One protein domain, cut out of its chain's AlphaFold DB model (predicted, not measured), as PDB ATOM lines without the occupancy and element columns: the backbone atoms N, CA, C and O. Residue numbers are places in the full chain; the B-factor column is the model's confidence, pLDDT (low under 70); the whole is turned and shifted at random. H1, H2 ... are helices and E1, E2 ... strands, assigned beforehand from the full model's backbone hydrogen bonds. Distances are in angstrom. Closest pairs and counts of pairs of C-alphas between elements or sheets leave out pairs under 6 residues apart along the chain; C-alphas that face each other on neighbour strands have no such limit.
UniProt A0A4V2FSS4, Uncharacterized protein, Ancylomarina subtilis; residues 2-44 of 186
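AT A GLANCE: This is residues 2 to 44 of the 186 residues of an uncharacterized protein of Ancylomarina subtilis (UniProt A0A4V2FSS4). What is the main picture? There is little regular structure: a small hairpin of E1 and E2, with the short helix H1 leading in at one end and the unnamed residues 26 to 44 looping back past it. What is it made of? The printed part has 43 residues with H1, E1, E2 in that order, an antiparallel sheet E1 - E2, and a mixed class with 16 residues in named elements. It is compact, radius of gyration of the C-alphas 9.7 A, spanning 29 by 20 by 14 A.

IN THESE COORDINATES: Where is the helix? H1, residues 2 to 9, begins at C-alpha 2 (17.197, -10.452, -32.393) and is 11.1 A long. Where are the strands? E1 is residues 15 to 18, 9.9 A; E2 is residues 22 to 25, 10.2 A, ending at C-alpha 25 (30.308, -11.012, -37.849).

HOW THE PARTS SIT: How does H1 meet the strands? Its O i to N i+4 pairs are each within hydrogen-bond range. The closest C-alphas of H1 and E2, Cys 9 and Cys 25, are 5.3 A apart. How do the strands pair? E1 and E2 form an antiparallel hairpin at 141 degrees, with N 22 and O 18 at 2.7 A.

THE WHOLE: How large is it? The C-alphas farthest apart, Glu 2 and Asn 44, are 28.7 A apart. Are there cuts or long links? The printed part has no cut, and both links are tight. Where is confidence low? Residues 2 to 7, 19 to 20, 32 to 36 and 39 to 43 of this model are under 70.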
ATOM      1  N   GLU A   2      16.521 -10.857 -31.140       57.38
ATOM      2  CA  GLU A   2      17.197 -10.452 -32.393       57.38
ATOM      3  C   GLU A   2      17.902  -9.082 -32.346       57.38
ATOM      4  O   GLU A   2      18.964  -8.921 -32.943       57.38
ATOM      5  N   ASN A   3      17.377  -8.109 -31.592       60.91
ATOM      6  CA  ASN A   3      17.971  -6.765 -31.531       60.91
ATOM      7  C   ASN A   3      19.359  -6.738 -30.863       60.91
ATOM      8  O   ASN A   3      20.241  -6.024 -31.331       60.91
ATOM      9  N   GLY A   4      19.594  -7.567 -29.838       63.97
ATOM     10  CA  GLY A   4      20.898  -7.628 -29.159       63.97
ATOM     11  C   GLY A   4      21.993  -8.291 -30.004       63.97
ATOM     12  O   GLY A   4      23.167  -7.946 -29.898       63.97
ATOM     13  N   ILE A   5      21.614  -9.211 -30.898       64.88
ATOM     14  CA  ILE A   5      22.550  -9.871 -31.821       64.88
ATOM     15  C   ILE A   5      23.020  -8.887 -32.905       64.88
ATOM     16  O   ILE A   5      24.206  -8.856 -33.239       64.88
ATOM     17  N   LYS A   6      22.122  -8.025 -33.404       65.69
ATOM     18  CA  LYS A   6      22.472  -6.963 -34.362       65.69
ATOM     19  C   LYS A   6      23.431  -5.928 -33.771       65.69
ATOM     20  O   LYS A   6      24.378  -5.535 -34.448       65.69
ATOM     21  N   GLU A   7      23.246  -5.527 -32.513       69.25
ATOM     22  CA  GLU A   7      24.183  -4.618 -31.832       69.25
ATOM     23  C   GLU A   7      25.582  -5.226 -31.680       69.25
ATOM     24  O   GLU A   7      26.581  -4.554 -31.946       69.25
ATOM     25  N   LEU A   8      25.672  -6.516 -31.343       72.19
ATOM     26  CA  LEU A   8      26.954  -7.221 -31.252       72.19
ATOM     27  C   LEU A   8      27.701  -7.234 -32.590       72.19
ATOM     28  O   LEU A   8      28.919  -7.047 -32.601       72.19
ATOM     29  N   CYS A   9      26.992  -7.415 -33.704       70.56
ATOM     30  CA  CYS A   9      27.585  -7.415 -35.040       70.56
ATOM     31  C   CYS A   9      27.898  -6.019 -35.591       70.56
ATOM     32  O   CYS A   9      28.653  -5.925 -36.548       70.56
ATOM     33  N   ASN A  10      27.420  -4.942 -34.963       70.94
ATOM     34  CA  ASN A  10      27.835  -3.577 -35.298       70.94
ATOM     35  C   ASN A  10      29.182  -3.183 -34.662       70.94
ATOM     36  O   ASN A  10      29.760  -2.163 -35.032       70.94
ATOM     37  N   SER A  11      29.705  -3.978 -33.721       75.25
ATOM     38  CA  SER A  11      30.999  -3.725 -33.082       75.25
ATOM     39  C   SER A  11      32.165  -4.301 -33.890       75.25
ATOM     40  O   SER A  11      32.178  -5.489 -34.224       75.25
ATOM     41  N   CYS A  12      33.213  -3.498 -34.101       72.00
ATOM     42  CA  CYS A  12      34.457  -3.942 -34.739       72.00
ATOM     43  C   CYS A  12      35.180  -5.060 -33.965       72.00
ATOM     44  O   CYS A  12      35.992  -5.773 -34.554       72.00
ATOM     45  N   ASN A  13      34.895  -5.241 -32.668       75.38
ATOM     46  CA  ASN A  13      35.493  -6.302 -31.843       75.38
ATOM     47  C   ASN A  13      34.945  -7.694 -32.172       75.38
ATOM     48  O   ASN A  13      35.606  -8.700 -31.914       75.38
ATOM     49  N   ASN A  14      33.758  -7.755 -32.773       76.88
ATOM     50  CA  ASN A  14      33.109  -8.998 -33.164       76.88
ATOM     51  C   ASN A  14      33.271  -9.287 -34.654       76.88
ATOM     52  O   ASN A  14      32.509 -10.079 -35.195       76.88
ATOM     53  N   LYS A  15      34.257  -8.691 -35.326       75.19
ATOM     54  CA  LYS A  15      34.560  -9.028 -36.716       75.19
ATOM     55  C   LYS A  15      35.392 -10.308 -36.811       75.19
ATOM     56  O   LYS A  15      36.245 -10.586 -35.966       75.19
ATOM     57  N   THR A  16      35.170 -11.081 -37.859       78.19
ATOM     58  CA  THR A  16      36.004 -12.216 -38.259       78.19
ATOM     59  C   THR A  16      36.278 -12.091 -39.752       78.19
ATOM     60  O   THR A  16      35.427 -11.598 -40.488       78.19
ATOM     61  N   ILE A  17      37.470 -12.464 -40.200       74.19
ATOM     62  CA  ILE A  17      37.858 -12.342 -41.606       74.19
ATOM     63  C   ILE A  17      37.796 -13.729 -42.230       74.19
ATOM     64  O   ILE A  17      38.405 -14.672 -41.726       74.19
ATOM     65  N   ASP A  18      37.031 -13.840 -43.308       72.06
ATOM     66  CA  ASP A  18      36.987 -15.002 -44.179       72.06
ATOM     67  C   ASP A  18      37.534 -14.580 -45.545       72.06
ATOM     68  O   ASP A  18      37.020 -13.665 -46.182       72.06
ATOM     69  N   PHE A  19      38.604 -15.220 -46.010       69.31
ATOM     70  CA  PHE A  19      39.251 -14.830 -47.266       69.31
ATOM     71  C   PHE A  19      38.413 -15.129 -48.516       69.31
ATOM     72  O   PHE A  19      38.731 -14.610 -49.585       69.31
ATOM     73  N   SER A  20      37.367 -15.951 -48.397       69.69
ATOM     74  CA  SER A  20      36.438 -16.249 -49.490       69.69
ATOM     75  C   SER A  20      35.279 -15.252 -49.553       69.69
ATOM     76  O   SER A  20      34.866 -14.855 -50.642       69.69
ATOM     77  N   THR A  21      34.781 -14.804 -48.397       71.50
ATOM     78  CA  THR A  21      33.571 -13.971 -48.311       71.50
ATOM     79  C   THR A  21      33.808 -12.541 -47.822       71.50
ATOM     80  O   THR A  21      32.918 -11.712 -47.991       71.50
ATOM     81  N   GLY A  22      34.976 -12.217 -47.266       72.50
ATOM     82  CA  GLY A  22      35.319 -10.911 -46.689       72.50
ATOM     83  C   GLY A  22      35.149 -10.853 -45.164       72.50
ATOM     84  O   GLY A  22      35.264 -11.859 -44.463       72.50
ATOM     85  N   ILE A  23      34.886  -9.663 -44.618       74.19
ATOM     86  CA  ILE A  23      34.641  -9.486 -43.178       74.19
ATOM     87  C   ILE A  23      33.216  -9.943 -42.831       74.19
ATOM     88  O   ILE A  23      32.239  -9.457 -43.395       74.19
ATOM     89  N   LEU A  24      33.101 -10.843 -41.856       79.06
ATOM     90  CA  LEU A  24      31.844 -11.348 -41.306       79.06
ATOM     91  C   LEU A  24      31.714 -10.984 -39.824       79.06
ATOM     92  O   LEU A  24      32.710 -10.754 -39.132       79.06
ATOM     93  N   CYS A  25      30.494 -11.006 -39.294       79.38
ATOM     94  CA  CYS A  25      30.308 -11.012 -37.849       79.38
ATOM     95  C   CYS A  25      30.704 -12.377 -37.269       79.38
ATOM     96  O   CYS A  25      30.284 -13.432 -37.738       79.38
ATOM     97  N   LYS A  26      31.481 -12.376 -36.190       80.69
ATOM     98  CA  LYS A  26      31.921 -13.569 -35.459       80.69
ATOM     99  C   LYS A  26      30.746 -14.374 -34.895       80.69
ATOM    100  O   LYS A  26      30.863 -15.593 -34.805       80.69
ATOM    101  N   VAL A  27      29.653 -13.694 -34.530       80.50
ATOM    102  CA  VAL A  27      28.463 -14.284 -33.892       80.50
ATOM    103  C   VAL A  27      27.499 -14.860 -34.926       80.50
ATOM    104  O   VAL A  27      27.146 -16.029 -34.830       80.50
ATOM    105  N   THR A  28      27.090 -14.069 -35.921       79.88
ATOM    106  CA  THR A  28      26.075 -14.494 -36.902       79.88
ATOM    107  C   THR A  28      26.656 -15.100 -38.170       79.88
ATOM    108  O   THR A  28      25.924 -15.734 -38.917       79.88
ATOM    109  N   LYS A  29      27.958 -14.914 -38.435       79.69
ATOM    110  CA  LYS A  29      28.618 -15.264 -39.707       79.69
ATOM    111  C   LYS A  29      28.031 -14.561 -40.936       79.69
ATOM    112  O   LYS A  29      28.393 -14.894 -42.056       79.69
ATOM    113  N   GLU A  30      27.189 -13.554 -40.737       79.44
ATOM    114  CA  GLU A  30      26.637 -12.727 -41.808       79.44
ATOM    115  C   GLU A  30      27.553 -11.535 -42.102       79.44
ATOM    116  O   GLU A  30      28.343 -11.134 -41.240       79.44
ATOM    117  N   LYS A  31      27.439 -10.970 -43.314       73.44
ATOM    118  CA  LYS A  31      28.120  -9.736 -43.728       73.44
ATOM    119  C   LYS A  31      27.467  -8.528 -43.054       73.44
ATOM    120  O   LYS A  31      26.328  -8.208 -43.395       73.44
ATOM    121  N   PRO A  32      28.141  -7.856 -42.112       69.38
ATOM    122  CA  PRO A  32      27.572  -6.696 -41.445       69.38
ATOM    123  C   PRO A  32      27.867  -5.444 -42.263       69.38
ATOM    124  O   PRO A  32      28.836  -5.393 -43.020       69.38
ATOM    125  N   ASP A  33      27.077  -4.402 -42.047       68.44
ATOM    126  CA  ASP A  33      27.337  -3.079 -42.608       68.44
ATOM    127  C   ASP A  33      28.424  -2.352 -41.787       68.44
ATOM    128  O   ASP A  33      28.152  -1.479 -40.960       68.44
ATOM    129  N   TYR A  34      29.676  -2.796 -41.947       68.12
ATOM    130  CA  TYR A  34      30.861  -2.225 -41.287       68.12
ATOM    131  C   TYR A  34      31.474  -1.041 -42.052       68.12
ATOM    132  O   TYR A  34      32.430  -0.429 -41.558       68.12
ATOM    133  N   SER A  35      30.943  -0.722 -43.235       61.09
ATOM    134  CA  SER A  35      31.435   0.365 -44.081       61.09
ATOM    135  C   SER A  35      31.435   1.688 -43.312       61.09
ATOM    136  O   SER A  35      30.431   2.086 -42.723       61.09
ATOM    137  N   GLY A  36      32.602   2.333 -43.225       63.44
ATOM    138  CA  GLY A  36      32.788   3.599 -42.506       63.44
ATOM    139  C   GLY A  36      32.740   3.531 -40.971       63.44
ATOM    140  O   GLY A  36      32.891   4.569 -40.334       63.44
ATOM    141  N   ARG A  37      32.551   2.352 -40.355       70.12
ATOM    142  CA  ARG A  37      32.506   2.201 -38.879       70.12
ATOM    143  C   ARG A  37      33.771   1.610 -38.270       70.12
ATOM    144  O   ARG A  37      34.024   1.807 -37.086       70.12
ATOM    145  N   CYS A  38      34.550   0.871 -39.054       70.44
ATOM    146  CA  CYS A  38      35.810   0.290 -38.607       70.44
ATOM    147  C   CYS A  38      36.958   0.812 -39.472       70.44
ATOM    148  O   CYS A  38      36.940   0.600 -40.680       70.44
ATOM    149  N   ASP A  39      38.004   1.358 -38.845       61.38
ATOM    150  CA  ASP A  39      39.180   1.974 -39.500       61.38
ATOM    151  C   ASP A  39      39.997   1.036 -40.418       61.38
ATOM    152  O   ASP A  39      41.016   1.426 -40.969       61.38
ATOM    153  N   ASN A  40      39.579  -0.225 -40.572       60.97
ATOM    154  CA  ASN A  40      40.229  -1.239 -41.408       60.97
ATOM    155  C   ASN A  40      39.196  -2.138 -42.118       60.97
ATOM    156  O   ASN A  40      39.423  -3.343 -42.261       60.97
ATOM    157  N   TYR A  41      38.011  -1.607 -42.429       62.56
ATOM    158  CA  TYR A  41      37.045  -2.294 -43.283       62.56
ATOM    159  C   TYR A  41      37.371  -1.982 -44.744       62.56
ATOM    160  O   TYR A  41      37.306  -0.831 -45.160       62.56
ATOM    161  N   ASP A  42      37.718  -3.018 -45.498       63.88
ATOM    162  CA  ASP A  42      37.822  -2.968 -46.951       63.88
ATOM    163  C   ASP A  42      36.978  -4.118 -47.505       63.88
ATOM    164  O   ASP A  42      36.993  -5.220 -46.959       63.88
ATOM    165  N   GLU A  43      36.208  -3.876 -48.558       64.69
ATOM    166  CA  GLU A  43      35.432  -4.928 -49.225       64.69
ATOM    167  C   GLU A  43      36.326  -5.829 -50.078       64.69
ATOM    168  O   GLU A  43      35.977  -6.975 -50.380       64.69
ATOM    169  N   ASN A  44      37.509  -5.337 -50.447       70.62
ATOM    170  CA  ASN A  44      38.445  -6.080 -51.258       70.62
ATOM    171  C   ASN A  44      39.201  -7.115 -50.409       70.62
ATOM    172  O   ASN A  44      40.153  -6.803 -49.689       70.62
TER     173      ASN A  44